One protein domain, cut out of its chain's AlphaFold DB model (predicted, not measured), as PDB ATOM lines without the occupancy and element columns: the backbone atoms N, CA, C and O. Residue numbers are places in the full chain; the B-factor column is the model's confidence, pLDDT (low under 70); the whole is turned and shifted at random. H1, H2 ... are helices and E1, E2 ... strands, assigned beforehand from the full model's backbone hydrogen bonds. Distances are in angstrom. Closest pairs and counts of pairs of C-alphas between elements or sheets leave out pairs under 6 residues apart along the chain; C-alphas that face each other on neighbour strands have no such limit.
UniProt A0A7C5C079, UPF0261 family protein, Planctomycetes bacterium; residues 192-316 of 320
ATOM      1  N   VAL A 192       5.696  47.569 -51.960       98.50
ATOM      2  CA  VAL A 192       4.426  48.146 -52.404       98.50
ATOM      3  C   VAL A 192       3.345  47.771 -51.403       98.50
ATOM      4  O   VAL A 192       3.086  46.592 -51.170       98.50
ATOM      5  N   ALA A 193       2.691  48.766 -50.816       98.38
ATOM      6  CA  ALA A 193       1.529  48.524 -49.976       98.38
ATOM      7  C   ALA A 193       0.276  48.349 -50.838       98.38
ATOM      8  O   ALA A 193       0.084  49.089 -51.801       98.38
ATOM      9  N   ALA A 194      -0.597  47.411 -50.483       98.50
ATOM     10  CA  ALA A 194      -1.896  47.243 -51.120       98.50
ATOM     11  C   ALA A 194      -2.999  47.052 -50.080       98.50
ATOM     12  O   ALA A 194      -2.826  46.302 -49.122       98.50
ATOM     13  N   THR A 195      -4.150  47.693 -50.274       98.44
ATOM     14  CA  THR A 195      -5.321  47.489 -49.409       98.44
ATOM     15  C   THR A 195      -6.244  46.418 -49.974       98.44
ATOM     16  O   THR A 195      -6.374  46.261 -51.187       98.44
ATOM     17  N   MET A 196      -6.860  45.638 -49.086       97.44
ATOM     18  CA  MET A 196      -7.721  44.510 -49.442       97.44
ATOM     19  C   MET A 196      -8.927  44.421 -48.502       97.44
ATOM     20  O   MET A 196      -8.828  44.656 -47.304       97.44
ATOM     21  N   PHE A 197     -10.051  43.983 -49.053       94.25
ATOM     22  CA  PHE A 197     -11.168  43.311 -48.388       94.25
ATOM     23  C   PHE A 197     -11.486  42.003 -49.124       94.25
ATOM     24  O   PHE A 197     -11.089  41.845 -50.284       94.25
ATOM     25  N   GLY A 198     -12.291  41.120 -48.520       93.19
ATOM     26  CA  GLY A 198     -12.720  39.862 -49.153       93.19
ATOM     27  C   GLY A 198     -13.326  40.042 -50.556       93.19
ATOM     28  O   GLY A 198     -13.040  39.271 -51.469       93.19
ATOM     29  N   ASN A 199     -14.096  41.112 -50.777       93.31
ATOM     30  CA  ASN A 199     -14.725  41.418 -52.071       93.31
ATOM     31  C   ASN A 199     -13.729  41.891 -53.144       93.31
ATOM     32  O   ASN A 199     -14.008  41.805 -54.337       93.31
ATOM     33  N   THR A 200     -12.569  42.391 -52.727       97.25
ATOM     34  CA  THR A 200     -11.509  42.912 -53.609       97.25
ATOM     35  C   THR A 200     -10.322  41.957 -53.740       97.25
ATOM     36  O   THR A 200      -9.440  42.217 -54.558       97.25
ATOM     37  N   THR A 201     -10.301  40.836 -53.005       97.50
ATOM     38  CA  THR A 201      -9.218  39.840 -53.046       97.50
ATOM     39  C   THR A 201      -8.821  39.436 -54.472       97.50
ATOM     40  O   THR A 201      -7.628  39.482 -54.764       97.50
ATOM     41  N   PRO A 202      -9.749  39.135 -55.409       98.06
ATOM     42  CA  PRO A 202      -9.356  38.764 -56.772       98.06
ATOM     43  C   PRO A 202      -8.585  39.861 -57.522       98.06
ATOM     44  O   PRO A 202      -7.695  39.559 -58.318       98.06
ATOM     45  N   CYS A 203      -8.916  41.134 -57.280       97.94
ATOM     46  CA  CYS A 203      -8.223  42.273 -57.880       97.94
ATOM     47  C   CYS A 203      -6.824  42.441 -57.273       97.94
ATOM     48  O   CYS A 203      -5.842  42.522 -58.015       97.94
ATOM     49  N   VAL A 204      -6.735  42.415 -55.939       98.06
ATOM     50  CA  VAL A 204      -5.478  42.592 -55.196       98.06
ATOM     51  C   VAL A 204      -4.487  41.476 -55.514       98.06
ATOM     52  O   VAL A 204      -3.342  41.769 -55.835       98.06
ATOM     53  N   GLU A 205      -4.917  40.212 -55.524       98.19
ATOM     54  CA  GLU A 205      -4.036  39.075 -55.836       98.19
ATOM     55  C   GLU A 205      -3.514  39.124 -57.279       98.19
ATOM     56  O   GLU A 205      -2.347  38.826 -57.546       98.19
ATOM     57  N   ARG A 206      -4.342  39.577 -58.229       98.00
ATOM     58  CA  ARG A 206      -3.893  39.762 -59.614       98.00
ATOM     59  C   ARG A 206      -2.869  40.892 -59.737       98.00
ATOM     60  O   ARG A 206      -1.881  40.725 -60.448       98.00
ATOM     61  N   ALA A 207      -3.095  42.020 -59.063       97.50
ATOM     62  CA  ALA A 207      -2.150  43.135 -59.039       97.50
ATOM     63  C   ALA A 207      -0.832  42.741 -58.350       97.50
ATOM     64  O   ALA A 207       0.249  42.999 -58.884       97.50
ATOM     65  N   ARG A 208      -0.926  42.031 -57.221       97.88
ATOM     66  CA  ARG A 208       0.205  41.481 -56.474       97.88
ATOM     67  C   ARG A 208       1.095  40.608 -57.351       97.88
ATOM     68  O   ARG A 208       2.290  40.864 -57.431       97.88
ATOM     69  N   ALA A 209       0.519  39.645 -58.071       98.12
ATOM     70  CA  ALA A 209       1.286  38.755 -58.943       98.12
ATOM     71  C   ALA A 209       2.053  39.510 -60.050       98.12
ATOM     72  O   ALA A 209       3.164  39.125 -60.418       98.12
ATOM     73  N   ILE A 210       1.477  40.596 -60.583       98.19
ATOM     74  CA  ILE A 210       2.136  41.449 -61.585       98.19
ATOM     75  C   ILE A 210       3.332  42.182 -60.964       98.19
ATOM     76  O   ILE A 210       4.416  42.180 -61.548       98.19
ATOM     77  N   LEU A 211       3.148  42.775 -59.783       97.88
ATOM     78  CA  LEU A 211       4.188  43.521 -59.070       97.88
ATOM     79  C   LEU A 211       5.329  42.617 -58.590       97.88
ATOM     80  O   LEU A 211       6.497  42.938 -58.803       97.88
ATOM     81  N   GLU A 212       5.016  41.458 -58.012       97.38
ATOM     82  CA  GLU A 212       6.029  40.502 -57.552       97.38
ATOM     83  C   GLU A 212       6.874  39.970 -58.719       97.38
ATOM     84  O   GLU A 212       8.099  39.868 -58.608       97.38
ATOM     85  N   LYS A 213       6.248  39.714 -59.879       97.81
ATOM     86  CA  LYS A 213       6.961  39.360 -61.117       97.81
ATOM     87  C   LYS A 213       7.851  40.498 -61.629       97.81
ATOM     88  O   LYS A 213       8.874  40.228 -62.253       97.81
ATOM     89  N   ALA A 214       7.477  41.749 -61.367       97.50
ATOM     90  CA  ALA A 214       8.273  42.931 -61.689       97.50
ATOM     91  C   ALA A 214       9.380  43.232 -60.655       97.50
ATOM     92  O   ALA A 214      10.116  44.198 -60.833       97.50
ATOM     93  N   GLY A 215       9.535  42.406 -59.613       97.06
ATOM     94  CA  GLY A 215      10.620  42.524 -58.636       97.06
ATOM     95  C   GLY A 215      10.274  43.306 -57.369       97.06
ATOM     96  O   GLY A 215      11.173  43.558 -56.573       97.06
ATOM     97  N   TYR A 216       9.004  43.650 -57.155       97.94
ATOM     98  CA  TYR A 216       8.531  44.267 -55.914       97.94
ATOM     99  C   TYR A 216       8.180  43.213 -54.858       97.94
ATOM    100  O   TYR A 216       7.964  42.038 -55.168       97.94
ATOM    101  N   GLU A 217       8.095  43.642 -53.605       97.50
ATOM    102  CA  GLU A 217       7.471  42.880 -52.523       97.50
ATOM    103  C   GLU A 217       6.177  43.585 -52.111       97.50
ATOM    104  O   GLU A 217       6.162  44.800 -51.933       97.50
ATOM    105  N   VAL A 218       5.071  42.842 -52.021       97.81
ATOM    106  CA  VAL A 218       3.745  43.430 -51.797       97.81
ATOM    107  C   VAL A 218       3.254  43.120 -50.391       97.81
ATOM    108  O   VAL A 218       3.045  41.959 -50.037       97.81
ATOM    109  N   LEU A 219       3.008  44.173 -49.614       97.94
ATOM    110  CA  LEU A 219       2.419  44.094 -48.281       97.94
ATOM    111  C   LEU A 219       0.918  44.356 -48.376       97.94
ATOM    112  O   LEU A 219       0.493  45.448 -48.752       97.94
ATOM    113  N   VAL A 220       0.108  43.353 -48.039       98.00
ATOM    114  CA  VAL A 220      -1.355  43.458 -48.089       98.00
ATOM    115  C   VAL A 220      -1.907  43.851 -46.721       98.00
ATOM    116  O   VAL A 220      -1.698  43.150 -45.732       98.00
ATOM    117  N   PHE A 221      -2.671  44.939 -46.684       98.12
ATOM    118  CA  PHE A 221      -3.340  45.457 -45.498       98.12
ATOM    119  C   PHE A 221      -4.845  45.236 -45.610       98.12
ATOM    120  O   PHE A 221      -5.489  45.660 -46.570       98.12
ATOM    121  N   HIS A 222      -5.428  44.583 -44.609       97.25
ATOM    122  CA  HIS A 222      -6.876  44.438 -44.532       97.25
ATOM    123  C   HIS A 222      -7.505  45.789 -44.164       97.25
ATOM    124  O   HIS A 222      -7.182  46.334 -43.112       97.25
ATOM    125  N   ALA A 223      -8.389  46.323 -45.007       97.12
ATOM    126  CA  ALA A 223      -9.003  47.644 -44.851       97.12
ATOM    127  C   ALA A 223     -10.073  47.665 -43.736       97.12
ATOM    128  O   ALA A 223     -11.272  47.759 -43.992       97.12
ATOM    129  N   THR A 224      -9.629  47.500 -42.490       96.00
ATOM    130  CA  THR A 224     -10.451  47.403 -41.271       96.00
ATOM    131  C   THR A 224     -10.298  48.618 -40.355       96.00
ATOM    132  O   THR A 224     -10.511  48.543 -39.143       96.00
ATOM    133  N   GLY A 225      -9.851  49.741 -40.906       95.25
ATOM    134  CA  GLY A 225      -9.471  50.941 -40.182       95.25
ATOM    135  C   GLY A 225      -8.023  50.866 -39.717       95.25
ATOM    136  O   GLY A 225      -7.187  51.673 -40.116       95.25
ATOM    137  N   THR A 226      -7.694  49.860 -38.899       95.25
ATOM    138  CA  THR A 226      -6.315  49.660 -38.426       95.25
ATOM    139  C   THR A 226      -5.365  49.333 -39.578       95.25
ATOM    140  O   THR A 226      -4.246  49.829 -39.573       95.25
ATOM    141  N   GLY A 227      -5.788  48.563 -40.587       96.94
ATOM    142  CA  GLY A 227      -4.920  48.258 -41.729       96.94
ATOM    143  C   GLY A 227      -4.527  49.492 -42.537       96.94
ATOM    144  O   GLY A 227      -3.337  49.669 -42.799       96.94
ATOM    145  N   GLY A 228      -5.477  50.378 -42.861       97.50
ATOM    146  CA  GLY A 228      -5.181  51.656 -43.510       97.50
ATOM    147  C   GLY A 228      -4.261  52.547 -42.675       97.50
ATOM    148  O   GLY A 228      -3.267  53.051 -43.193       97.50
ATOM    149  N   ARG A 229      -4.518  52.674 -41.363       97.12
ATOM    150  CA  ARG A 229      -3.638  53.444 -40.460       97.12
ATOM    151  C   ARG A 229      -2.221  52.868 -40.392       97.12
ATOM    152  O   ARG A 229      -1.259  53.630 -40.419       97.12
ATOM    153  N   THR A 230      -2.076  51.542 -40.329       97.06
ATOM    154  CA  THR A 230      -0.760  50.885 -40.323       97.06
ATOM    155  C   THR A 230      -0.024  51.133 -41.632       97.06
ATOM    156  O   THR A 230       1.141  51.522 -41.602       97.06
ATOM    157  N   MET A 231      -0.699  50.960 -42.772       98.00
ATOM    158  CA  MET A 231      -0.125  51.247 -44.087       98.00
ATOM    159  C   MET A 231       0.403  52.682 -44.155       98.00
ATOM    160  O   MET A 231       1.547  52.904 -44.543       98.00
ATOM    161  N   GLU A 232      -0.402  53.654 -43.735       97.88
ATOM    162  CA  GLU A 232       0.003  55.055 -43.732       97.88
ATOM    163  C   GLU A 232       1.153  55.376 -42.789       97.88
ATOM    164  O   GLU A 232       2.018  56.182 -43.133       97.88
ATOM    165  N   ASN A 233       1.193  54.748 -41.615       96.94
ATOM    166  CA  ASN A 233       2.331  54.894 -40.720       96.94
ATOM    167  C   ASN A 233       3.623  54.395 -41.389       96.94
ATOM    168  O   ASN A 233       4.634  55.087 -41.340       96.94
ATOM    169  N   LEU A 234       3.584  53.245 -42.072       97.50
ATOM    170  CA  LEU A 234       4.753  52.700 -42.777       97.50
ATOM    171  C   LEU A 234       5.170  53.557 -43.986       97.50
ATOM    172  O   LEU A 234       6.361  53.654 -44.281       97.50
ATOM    173  N   ILE A 235       4.217  54.217 -44.658       98.25
ATOM    174  CA  ILE A 235       4.513  55.216 -45.698       98.25
ATOM    175  C   ILE A 235       5.276  56.401 -45.092       98.25
ATOM    176  O   ILE A 235       6.338  56.756 -45.600       98.25
ATOM    177  N   ARG A 236       4.784  56.975 -43.983       96.88
ATOM    178  CA  ARG A 236       5.438  58.115 -43.310       96.88
ATOM    179  C   ARG A 236       6.809  57.770 -42.733       96.88
ATOM    180  O   ARG A 236       7.666  58.641 -42.621       96.88
ATOM    181  N   GLU A 237       7.035  56.503 -42.405       95.88
ATOM    182  CA  GLU A 237       8.344  55.991 -41.987       95.88
ATOM    183  C   GLU A 237       9.309  55.733 -43.158       95.88
ATOM    184  O   GLU A 237      10.455  55.351 -42.929       95.88
ATOM    185  N   GLY A 238       8.879  55.955 -44.405       96.31
ATOM    186  CA  GLY A 238       9.719  55.799 -45.593       96.31
ATOM    187  C   GLY A 238       9.971  54.346 -45.998       96.31
ATOM    188  O   GLY A 238      10.863  54.087 -46.801       96.31
ATOM    189  N   LEU A 239       9.199  53.394 -45.462       96.31
ATOM    190  CA  LEU A 239       9.359  51.966 -45.755       96.31
ATOM    191  C   LEU A 239       8.661  51.551 -47.055       96.31
ATOM    192  O   LEU A 239       8.992  50.521 -47.631       96.31
ATOM    193  N   ILE A 240       7.693  52.333 -47.530       98.19
ATOM    194  CA  ILE A 240       6.863  51.993 -48.690       98.19
ATOM    195  C   ILE A 240       7.305  52.793 -49.918       98.19
ATOM    196  O   ILE A 240       7.325  54.020 -49.906       98.19
ATOM    197  N   SER A 241       7.620  52.085 -51.003       98.06
ATOM    198  CA  SER A 241       8.052  52.653 -52.289       98.06
ATOM    199  C   SER A 241       6.896  52.937 -53.255       98.06
ATOM    200  O   SER A 241       7.068  53.685 -54.215       98.06
ATOM    201  N   GLY A 242       5.724  52.344 -53.032       98.38
ATOM    202  CA  GLY A 242       4.529  52.578 -53.839       98.38
ATOM    203  C   GLY A 242       3.263  52.079 -53.154       98.38
ATOM    204  O   GLY A 242       3.319  51.219 -52.275       98.38
ATOM    205  N   VAL A 243       2.111  52.607 -53.556       98.62
ATOM    206  CA  VAL A 243       0.816  52.266 -52.954       98.62
ATOM    207  C   VAL A 243      -0.183  51.866 -54.032       98.62
ATOM    208  O   VAL A 243      -0.365  52.556 -55.034       98.62
ATOM    209  N   LEU A 244      -0.861  50.748 -53.802       98.12
ATOM    210  CA  LEU A 244      -1.961  50.246 -54.608       98.12
ATOM    211  C   LEU A 244      -3.204  50.152 -53.714       98.12
ATOM    212  O   LEU A 244      -3.568  49.099 -53.188       98.12
ATOM    213  N   ASP A 245      -3.828  51.304 -53.497       98.00
ATOM    214  CA  ASP A 245      -4.954  51.461 -52.587       98.00
ATOM    215  C   ASP A 245      -6.264  51.055 -53.273       98.00
ATOM    216  O   ASP A 245      -7.049  51.886 -53.734       98.00
ATOM    217  N   ILE A 246      -6.450  49.741 -53.429       98.25
ATOM    218  CA  ILE A 246      -7.600  49.163 -54.134       98.25
ATOM    219  C   ILE A 246      -8.884  49.331 -53.325       98.25
ATOM    220  O   ILE A 246      -9.962  49.508 -53.894       98.25
ATOM    221  N   THR A 247      -8.780  49.220 -52.006       98.25
ATOM    222  CA  THR A 247      -9.911  49.071 -51.098       98.25
ATOM    223  C   THR A 247      -9.962  50.245 -50.134       98.25
ATOM    224  O   THR A 247      -9.443  50.190 -49.020       98.25
ATOM    225  N   THR A 248     -10.672  51.295 -50.532       97.50
ATOM    226  CA  THR A 248     -10.834  52.522 -49.742       97.50
ATOM    227  C   THR A 248     -12.095  52.519 -48.868       97.50
ATOM    228  O   THR A 248     -12.565  53.581 -48.476       97.50
ATOM    229  N   THR A 249     -12.665  51.345 -48.559       97.25
ATOM    230  CA  THR A 249     -13.918  51.173 -47.780       97.25
ATOM    231  C   THR A 249     -13.924  51.896 -46.432       97.25
ATOM    232  O   THR A 249     -14.968  52.352 -45.981       97.25
ATOM    233  N   GLU A 250     -12.750  52.095 -45.831       97.69
ATOM    234  CA  GLU A 250     -12.578  52.810 -44.560       97.69
ATOM    235  C   GLU A 250     -13.126  54.250 -44.618       97.69
ATOM    236  O   GLU A 250     -13.531  54.785 -43.588       97.69
ATOM    237  N   TRP A 251     -13.213  54.857 -45.811       97.25
ATOM    238  CA  TRP A 251     -13.877  56.149 -46.015       97.25
ATOM    239  C   TRP A 251     -15.400  56.082 -45.882       97.25
ATOM    240  O   TRP A 251     -16.003  57.014 -45.353       97.25
ATOM    241  N   ALA A 252     -16.037  54.997 -46.333       96.50
ATOM    242  CA  ALA A 252     -17.476  54.819 -46.153       96.50
ATOM    243  C   ALA A 252     -17.809  54.719 -44.655       96.50
ATOM    244  O   ALA A 252     -18.722  55.387 -44.164       96.50
ATOM    245  N   ASP A 253     -17.009  53.951 -43.914       96.81
ATOM    246  CA  ASP A 253     -17.095  53.848 -42.461       96.81
ATOM    247  C   ASP A 253     -16.846  55.192 -41.756       96.81
ATOM    248  O   ASP A 253     -17.591  55.534 -40.836       96.81
ATOM    249  N   GLU A 254     -15.850  55.969 -42.185       96.12
ATOM    250  CA  GLU A 254     -15.552  57.285 -41.603       96.12
ATOM    251  C   GLU A 254     -16.716  58.271 -41.789       96.12
ATOM    252  O   GLU A 254     -17.145  58.910 -40.828       96.12
ATOM    253  N   LEU A 255     -17.268  58.353 -43.004       94.75
ATOM    254  CA  LEU A 255     -18.302  59.330 -43.361       94.75
ATOM    255  C   LEU A 255     -19.682  58.989 -42.784       94.75
ATOM    256  O   LEU A 255     -20.389  59.874 -42.303       94.75
ATOM    257  N   VAL A 256     -20.080  57.715 -42.837       94.94
ATOM    258  CA  VAL A 256     -21.432  57.277 -42.435       94.94
ATOM    259  C   VAL A 256     -21.485  56.881 -40.959       94.94
ATOM    260  O   VAL A 256     -22.557  56.831 -40.351       94.94
ATOM    261  N   GLY A 257     -20.332  56.628 -40.349       94.19
ATOM    262  CA  GLY A 257     -20.233  56.264 -38.946       94.19
ATOM    263  C   GLY A 257     -20.185  54.755 -38.691       94.19
ATOM    264  O   GLY A 257     -20.683  54.302 -37.657       94.19
ATOM    265  N   GLY A 258     -19.558  53.996 -39.589       95.31
ATOM    266  CA  GLY A 258     -19.237  52.576 -39.413       95.31
ATOM    267  C   GLY A 258     -18.196  52.313 -38.319       95.31
ATOM    268  O   GLY A 258     -17.832  53.215 -37.558       95.31
ATOM    269  N   VAL A 259     -17.730  51.073 -38.198       95.06
ATOM    270  CA  VAL A 259     -16.830  50.628 -37.113       95.06
ATOM    271  C   VAL A 259     -15.376  50.446 -37.556       95.06
ATOM    272  O   VAL A 259     -14.478  50.480 -36.717       95.06
ATOM    273  N   LEU A 260     -15.119  50.297 -38.856       95.88
ATOM    274  CA  LEU A 260     -13.806  50.025 -39.449       95.88
ATOM    275  C   LEU A 260     -13.173  51.306 -40.010       95.88
ATOM    276  O   LEU A 260     -12.879  51.427 -41.197       95.88
ATOM    277  N   ARG A 261     -12.981  52.288 -39.128       95.62
ATOM    278  CA  ARG A 261     -12.529  53.641 -39.474       95.62
ATOM    279  C   ARG A 261     -11.015  53.789 -39.464       95.62
ATOM    280  O   ARG A 261     -10.354  53.402 -38.495       95.62
ATOM    281  N   ALA A 262     -10.468  54.409 -40.505       94.69
ATOM    282  CA  ALA A 262      -9.051  54.773 -40.557       94.69
ATOM    283  C   ALA A 262      -8.771  56.218 -40.106       94.69
ATOM    284  O   ALA A 262      -7.609  56.584 -39.941       94.69
ATOM    285  N   GLY A 263      -9.813  57.004 -39.821       94.19
ATOM    286  CA  GLY A 263      -9.695  58.399 -39.419       94.19
ATOM    287  C   GLY A 263      -9.684  59.367 -40.608       94.19
ATOM    288  O   GLY A 263      -9.625  58.949 -41.765       94.19
ATOM    289  N   PRO A 264      -9.717  60.679 -40.326       95.38
ATOM    290  CA  PRO A 264      -9.938  61.716 -41.336       95.38
ATOM    291  C   PRO A 264      -8.746  61.948 -42.271       95.38
ATOM    292  O   PRO A 264      -8.912  62.580 -43.305       95.38
ATOM    293  N   HIS A 265      -7.565  61.436 -41.922       94.75
ATOM    294  CA  HIS A 265      -6.321  61.612 -42.682       94.75
ATOM    295  C   HIS A 265      -6.078  60.504 -43.717       94.75
ATOM    296  O   HIS A 265      -4.981  60.369 -44.257       94.75
ATOM    297  N   ARG A 266      -7.086  59.661 -43.970       96.62
ATOM    298  CA  ARG A 266      -6.944  58.495 -44.838       96.62
ATOM    299  C   ARG A 266      -6.626  58.914 -46.286       96.62
ATOM    300  O   ARG A 266      -7.354  59.700 -46.869       96.62
ATOM    301  N   LEU A 267      -5.610  58.309 -46.904       96.06
ATOM    302  CA  LEU A 267      -5.006  58.614 -48.218       96.06
ATOM    303  C   LEU A 267      -4.008  59.788 -48.243       96.06
ATOM    304  O   LEU A 267      -3.443  60.055 -49.304       96.06
ATOM    305  N   GLU A 268      -3.728  60.459 -47.122       97.44
ATOM    306  CA  GLU A 268      -2.832  61.630 -47.127       97.44
ATOM    307  C   GLU A 268      -1.347  61.241 -47.205       97.44
ATOM    308  O   GLU A 268      -0.589  61.861 -47.953       97.44
ATOM    309  N   ALA A 269      -0.933  60.172 -46.510       97.88
ATOM    310  CA  ALA A 269       0.483  59.822 -46.338       97.88
ATOM    311  C   ALA A 269       1.272  59.697 -47.653       97.88
ATOM    312  O   ALA A 269       2.417  60.135 -47.741       97.88
ATOM    313  N   ALA A 270       0.677  59.101 -48.691       97.75
ATOM    314  CA  ALA A 270       1.365  58.920 -49.968       97.75
ATOM    315  C   ALA A 270       1.672  60.265 -50.643       97.75
ATOM    316  O   ALA A 270       2.774  60.463 -51.153       97.75
ATOM    317  N   ALA A 271       0.724  61.207 -50.596       97.44
ATOM    318  CA  ALA A 271       0.908  62.547 -51.138       97.44
ATOM    319  C   ALA A 271       1.915  63.359 -50.309       97.44
ATOM    320  O   ALA A 271       2.793  64.000 -50.882       97.44
ATOM    321  N   GLU A 272       1.830  63.283 -48.977       97.94
ATOM    322  CA  GLU A 272       2.763  63.945 -48.051       97.94
ATOM    323  C   GLU A 272       4.216  63.508 -48.279       97.94
ATOM    324  O   GLU A 272       5.131  64.331 -48.240       97.94
ATOM    325  N   CYS A 273       4.431  62.216 -48.538       98.06
ATOM    326  CA  CYS A 273       5.760  61.624 -48.681       98.06
ATOM    327  C   CYS A 273       6.243  61.514 -50.137       98.06
ATOM    328  O   CYS A 273       7.347  61.025 -50.372       98.06
ATOM    329  N   GLY A 274       5.442  61.940 -51.122       97.88
ATOM    330  CA  GLY A 274       5.788  61.827 -52.544       97.88
ATOM    331  C   GLY A 274       5.874  60.381 -53.052       97.88
ATOM    332  O   GLY A 274       6.606  60.104 -54.003       97.88
ATOM    333  N   VAL A 275       5.147  59.456 -52.423       98.44
ATOM    334  CA  VAL A 275       5.108  58.038 -52.799       98.44
ATOM    335  C   VAL A 275       4.068  57.836 -53.908       98.44
ATOM    336  O   VAL A 275       2.921  58.262 -53.752       98.44
ATOM    337  N   PRO A 276       4.414  57.182 -55.035       98.19
ATOM    338  CA  PRO A 276       3.466  56.947 -56.118       98.19
ATOM    339  C   PRO A 276       2.301  56.075 -55.642       98.19
ATOM    340  O   PRO A 276       2.507  54.988 -55.099       98.19
ATOM    341  N   ALA A 277       1.074  56.540 -55.882       98.06
ATOM    342  CA  ALA A 277      -0.143  55.867 -55.446       98.06
ATOM    343  C   ALA A 277      -1.144  55.685 -56.595       98.06
ATOM    344  O   ALA A 277      -1.413  56.613 -57.359       98.06
ATOM    345  N   VAL A 278      -1.728  54.490 -56.681       98.00
ATOM    346  CA  VAL A 278      -2.906  54.188 -57.506       98.00
ATOM    347  C   VAL A 278      -4.069  53.912 -56.565       98.00
ATOM    348  O   VAL A 278      -3.982  53.010 -55.737       98.00
ATOM    349  N   ILE A 279      -5.149  54.682 -56.697       97.88
ATOM    350  CA  ILE A 279      -6.305  54.639 -55.795       97.88
ATOM    351  C   ILE A 279      -7.535  54.168 -56.575       97.88
ATOM    352  O   ILE A 279      -7.796  54.649 -57.681       97.88
ATOM    353  N   VAL A 280      -8.297  53.237 -56.001       97.00
ATOM    354  CA  VAL A 280      -9.523  52.678 -56.588       97.00
ATOM    355  C   VAL A 280     -10.646  52.720 -55.542       97.00
ATOM    356  O   VAL A 280     -10.389  52.451 -54.373       97.00
ATOM    357  N   PRO A 281     -11.906  53.006 -55.924       96.00
ATOM    358  CA  PRO A 281     -13.037  53.074 -54.992       96.00
ATOM    359  C   PRO A 281     -13.565  51.687 -54.564       96.00
ATOM    360  O   PRO A 281     -14.778  51.453 -54.531       96.00
ATOM    361  N   GLY A 282     -12.685  50.723 -54.285       97.44
ATOM    362  CA  GLY A 282     -13.085  49.368 -53.912       97.44
ATOM    363  C   GLY A 282     -13.816  49.337 -52.572       97.44
ATOM    364  O   GLY A 282     -13.366  49.922 -51.587       97.44
ATOM    365  N   CYS A 283     -14.943  48.623 -52.537       96.31
ATOM    366  CA  CYS A 283     -15.794  48.463 -51.356       96.31
ATOM    367  C   CYS A 283     -16.356  49.772 -50.760       96.31
ATOM    368  O   CYS A 283     -16.819  49.773 -49.622       96.31
ATOM    369  N   LEU A 284     -16.376  50.888 -51.504       96.44
ATOM    370  CA  LEU A 284     -17.103  52.104 -51.085       96.44
ATOM    371  C   LEU A 284     -18.631  51.942 -51.134       96.44
ATOM    372  O   LEU A 284     -19.389  52.835 -50.762       96.44
ATOM    373  N   ASP A 285     -19.101  50.796 -51.608       95.31
ATOM    374  CA  ASP A 285     -20.503  50.450 -51.700       95.31
ATOM    375  C   ASP A 285     -21.081  49.873 -50.390       95.31
ATOM    376  O   ASP A 285     -22.261  49.507 -50.344       95.31
ATOM    377  N   MET A 286     -20.271  49.789 -49.328       95.00
ATOM    378  CA  MET A 286     -20.663  49.256 -48.025       95.00
ATOM    379  C   MET A 286     -20.032  50.003 -46.844       95.00
ATOM    380  O   MET A 286     -18.913  50.489 -46.940       95.00
ATOM    381  N   VAL A 287     -20.759  50.038 -45.727       96.56
ATOM    382  CA  VAL A 287     -20.333  50.535 -44.408       96.56
ATOM    383  C   VAL A 287     -20.405  49.381 -43.420       96.56
ATOM    384  O   VAL A 287     -21.388  48.634 -43.421       96.56
ATOM    385  N   ASN A 288     -19.398  49.229 -42.571       96.25
ATOM    386  CA  ASN A 288     -19.291  48.089 -41.673       96.25
ATOM    387  C   ASN A 288     -19.841  48.417 -40.279       96.25
ATOM    388  O   ASN A 288     -19.549  49.455 -39.689       96.25
ATOM    389  N   PHE A 289     -20.615  47.488 -39.728       95.94
ATOM    390  CA  PHE A 289     -21.075  47.475 -38.342       95.94
ATOM    391  C   PHE A 289     -20.805  46.105 -37.717       95.94
ATOM    392  O   PHE A 289     -20.531  45.121 -38.414       95.94
ATOM    393  N   TRP A 290     -20.905  46.033 -36.389       94.38
ATOM    394  CA  TRP A 290     -20.840  44.765 -35.670       94.38
ATOM    395  C   TRP A 290     -22.154  43.979 -35.822       94.38
ATOM    396  O   TRP A 290     -22.821  44.021 -36.863       94.38
ATOM    397  N   ALA A 291     -22.521  43.211 -34.800       91.88
ATOM    398  CA  ALA A 291     -23.737  42.420 -34.803       91.88
ATOM    399  C   ALA A 291     -24.986  43.305 -35.045       91.88
ATOM    400  O   ALA A 291     -24.963  44.500 -34.726       91.88
ATOM    401  N   PRO A 292     -26.072  42.757 -35.625       88.94
ATOM    402  CA  PRO A 292     -27.248  43.538 -36.029       88.94
ATOM    403  C   PRO A 292     -27.859  44.441 -34.944       88.94
ATOM    404  O   PRO A 292     -28.407  45.499 -35.247       88.94
ATOM    405  N   ASP A 293     -27.758  44.042 -33.682       90.94
ATOM    406  CA  ASP A 293     -28.235  44.768 -32.503       90.94
ATOM    407  C   ASP A 293     -27.393  46.008 -32.154       90.94
ATOM    408  O   ASP A 293     -27.886  46.919 -31.489       90.94
ATOM    409  N   THR A 294     -26.159  46.085 -32.652       92.19
ATOM    410  CA  THR A 294     -25.266  47.245 -32.486       92.19
ATOM    411  C   THR A 294     -25.523  48.361 -33.501       92.19
ATOM    412  O   THR A 294     -24.981  49.458 -33.363       92.19
ATOM    413  N   ILE A 295     -26.339  48.096 -34.529       92.94
ATOM    414  CA  ILE A 295     -26.566  49.036 -35.626       92.94
ATOM    415  C   ILE A 295     -27.376  50.238 -35.118       92.94
ATOM    416  O   ILE A 295     -28.477  50.056 -34.579       92.94
ATOM    417  N   PRO A 296     -26.886  51.476 -35.325       94.38
ATOM    418  CA  PRO A 296     -27.595  52.672 -34.901       94.38
ATOM    419  C   PRO A 296     -29.037  52.743 -35.449       94.38
ATOM    420  O   PRO A 296     -29.258  52.455 -36.633       94.38
ATOM    421  N   PRO A 297     -30.040  53.145 -34.635       93.56
ATOM    422  CA  PRO A 297     -31.454  53.101 -35.018       93.56
ATOM    423  C   PRO A 297     -31.795  53.825 -36.325       93.56
ATOM    424  O   PRO A 297     -32.708  53.393 -37.032       93.56
ATOM    425  N   GLN A 298     -31.050  54.878 -36.676       93.44
ATOM    426  CA  GLN A 298     -31.233  55.627 -37.920       93.44
ATOM    427  C   GLN A 298     -31.013  54.787 -39.193       93.44
ATOM    428  O   GLN A 298     -31.496  55.168 -40.257       93.44
ATOM    429  N   PHE A 299     -30.345  53.631 -39.104       93.62
ATOM    430  CA  PHE A 299     -30.067  52.760 -40.253       93.62
ATOM    431  C   PHE A 299     -31.031  51.570 -40.393       93.62
ATOM    432  O   PHE A 299     -30.917  50.810 -41.353       93.62
ATOM    433  N   ARG A 300     -32.022  51.407 -39.502       84.50
ATOM    434  CA  ARG A 300     -32.943  50.244 -39.497       84.50
ATOM    435  C   ARG A 300     -33.774  50.066 -40.777       84.50
ATOM    436  O   ARG A 300     -34.211  48.958 -41.055       84.50
ATOM    437  N   GLY A 301     -33.996  51.135 -41.543       87.38
ATOM    438  CA  GLY A 301     -34.724  51.100 -42.821       87.38
ATOM    439  C   GLY A 301     -33.833  50.957 -44.058       87.38
ATOM    440  O   GLY A 301     -34.325  51.005 -45.183       87.38
ATOM    441  N   ARG A 302     -32.517  50.835 -43.872       93.94
ATOM    442  CA  ARG A 302     -31.559  50.736 -44.973       93.94
ATOM    443  C   ARG A 302     -31.325  49.278 -45.368       93.94
ATOM    444  O   ARG A 302     -31.690  48.343 -44.660       93.94
ATOM    445  N   ARG A 303     -30.679  49.073 -46.520       93.88
ATOM    446  CA  ARG A 303     -30.308  47.736 -46.996       93.88
ATOM    447  C   ARG A 303     -29.112  47.208 -46.203       93.88
ATOM    448  O   ARG A 303     -27.972  47.576 -46.483       93.88
ATOM    449  N   LEU A 304     -29.407  46.345 -45.239       93.50
ATOM    450  CA  LEU A 304     -28.436  45.643 -44.405       93.50
ATOM    451  C   LEU A 304     -28.171  44.235 -44.951       93.50
ATOM    452  O   LEU A 304     -29.078  43.576 -45.464       93.50
ATOM    453  N   TYR A 305     -26.934  43.767 -44.824       92.56
ATOM    454  CA  TYR A 305     -26.522  42.407 -45.149       92.56
ATOM    455  C   TYR A 305     -25.679  41.846 -44.005       92.56
ATOM    456  O   TYR A 305     -24.587  42.333 -43.722       92.56
ATOM    457  N   GLN A 306     -26.188  40.820 -43.329       90.88
ATOM    458  CA  GLN A 306     -25.439  40.138 -42.280       90.88
ATOM    459  C   GLN A 306     -24.409  39.214 -42.932       90.88
ATOM    460  O   GLN A 306     -24.759  38.157 -43.456       90.88
ATOM    461  N   HIS A 307     -23.144  39.628 -42.924       84.50
ATOM    462  CA  HIS A 307     -22.064  38.866 -43.546       84.50
ATOM    463  C   HIS A 307     -21.719  37.618 -42.725       84.50
ATOM    464  O   HIS A 307     -21.494  36.542 -43.278       84.50
ATOM    465  N   ASN A 308     -21.711  37.752 -41.398       85.56
ATOM    466  CA  ASN A 308     -21.554  36.657 -40.442       85.56
ATOM    467  C   ASN A 308     -22.170  37.065 -39.081       85.56
ATOM    468  O   ASN A 308     -22.629  38.201 -38.943       85.56
ATOM    469  N   PRO A 309     -22.221  36.182 -38.064       86.06
ATOM    470  CA  PRO A 309     -22.849  36.522 -36.787       86.06
ATOM    471  C   PRO A 309     -22.337  37.826 -36.132       86.06
ATOM    472  O   PRO A 309     -23.184  38.612 -35.711       86.06
ATOM    473  N   PRO A 310     -21.017  38.115 -36.082       88.88
ATOM    474  CA  PRO A 310     -20.514  39.360 -35.492       88.88
ATOM    475  C   PRO A 310     -20.477  40.587 -36.419       88.88
ATOM    476  O   PRO A 310     -20.145  41.661 -35.922       88.88
ATOM    477  N   THR A 311     -20.759  40.480 -37.726       90.12
ATOM    478  CA  THR A 311     -20.601  41.614 -38.664       90.12
ATOM    479  C   THR A 311     -21.774  41.790 -39.622       90.12
ATOM    480  O   THR A 311     -22.280  40.841 -40.232       90.12
ATOM    481  N   THR A 312     -22.172  43.048 -39.797       93.44
ATOM    482  CA  THR A 312     -23.241  43.462 -40.708       93.44
ATOM    483  C   THR A 312     -22.753  44.601 -41.584       93.44
ATOM    484  O   THR A 312     -22.149  45.548 -41.088       93.44
ATOM    485  N   THR A 313     -23.043  44.544 -42.880       94.38
ATOM    486  CA  THR A 313     -22.756  45.638 -43.804       94.38
ATOM    487  C   THR A 313     -24.026  46.396 -44.164       94.38
ATOM    488  O   THR A 313     -25.107  45.829 -44.329       94.38
ATOM    489  N   LEU A 314     -23.895  47.709 -44.275       95.31
ATOM    490  CA  LEU A 314     -24.917  48.641 -44.727       95.31
ATOM    491  C   LEU A 314     -24.566  49.085 -46.148       95.31
ATOM    492  O   LEU A 314     -23.464  49.568 -46.379       95.31
ATOM    493  N   ARG A 315     -25.496  48.971 -47.103       96.31
ATOM    494  CA  ARG A 315     -25.308  49.500 -48.464       96.31
ATOM    495  C   ARG A 315     -25.271  51.035 -48.447       96.31
ATOM    496  O   ARG A 315     -26.229  51.657 -47.968       96.31
ATOM    497  N   THR A 316     -24.229  51.636 -49.023       95.50
ATOM    498  CA  THR A 316     -24.159  53.098 -49.211       95.50
ATOM    499  C   THR A 316     -25.166  53.589 -50.250       95.50
ATOM    500  O   THR A 316     -25.646  52.827 -51.101       95.50
TER     501      THR A 316
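This is residues 192 to 316 of the 320 residues of the protein "UPF0261 family protein" of Planctomycetes bacterium (UniProt A0A7C5C079). Two lobes sit end to end: the larger is a sheet of four strands, E2, E1, E3 and E4, with H1 over one face and H2 over the other, and the smaller is a three-stranded sheet, E5, E7 and E6, with H3 packed beside its edge strand E5. The short H4 packs on H2 and grazes the larger sheet, while residues 290 to 303, with no named element, loop out in the smaller lobe. The 125 printed residues have four named helices and seven named strands in the order E1 H1 E2 H2 E3 H3 H4 E4 E5 E6 E7, a mixed class of helices and strands. The larger sheet, in the order E2 E1 E3 E4, is parallel; the smaller, E5 E7 E6, is antiparallel. The whole is compact by its radius of gyration of the C-alphas, 15.2 A, yet elongated in outline, spanning 47 by 28 by 19 A.

E1, residues 192 to 196, begins at C-alpha 192 (4.426, 48.146, -52.404) and is 13.0 A long. H1, residues 201 to 213, is 18.1 A long, and E2, residues 217 to 222, is 16.5 A. H2, residues 226 to 236, measures 15.3 A from C-alpha 226 (-6.315, 49.660, -38.426) to its last. E3 is residues 242 to 245, H3 is residues 250 to 256, H4 is residues 268 to 272 and E4 is residues 277 to 279. E5 is residues 286 to 289. E6, residues 304 to 308, is 12.0 A long, and E7, residues 311 to 315, is 13.4 A long and ends at C-alpha 315 (-25.308, 49.500, -48.464).

E1 is parallel to E2 at 29 degrees, with N 194 and O 219 2.8 A apart, within hydrogen-bond range. E1 is parallel to E3 at 9 degrees, with N 244 and O 193 at 2.8 A, and E3 to E4 at 7 degrees, with N 245 and O 278 at 2.8 A. H1 and H2 are on opposite faces of this sheet, making three layers, helices on both faces of a sheet. H1 has a height of 9.1 A over the sheet and runs along the strands, over E2 and E1; its closest C-alphas to E2 are those of Arg 208 and Val 218, 6.2 A. H2, at a height of 9.3 A, also runs along the strands, over E1 and only just over E2, on which 3 of its 11 C-alphas fall. E1, H1, E2 and E3, H3 H4, E4 are strand-helix-strand units, parallel neighbour strands with helices between; E2, H2, E3 is a split one, with E1 between its strands. All three crossovers are right-handed. H4 touches H2, the closest C-alphas being those of Glu 232 and Ala 269, 5.5 A. H3 is on the sheet E5 E7 E6; its closest C-alphas to E5 are those of Asp 253 and Val 287, 5.0 A. E5 and E7 are antiparallel, with N 287 and O 314 at 2.8 A; the hairpin E6 and E7 has N 313 and O 305 at 2.8 A. In H1, H2, H3 and H4 every O i to N i+4 pair is within hydrogen-bond range.

The C-alphas farthest apart are those of Gly 215 and Pro 297, 49.4 A. The printed part has no cut. The links H3 to H4, 11 residues, and E5 to E6, 14 residues, are long. Mean pLDDT of the printed part is 95.8, and no printed residue is under 70.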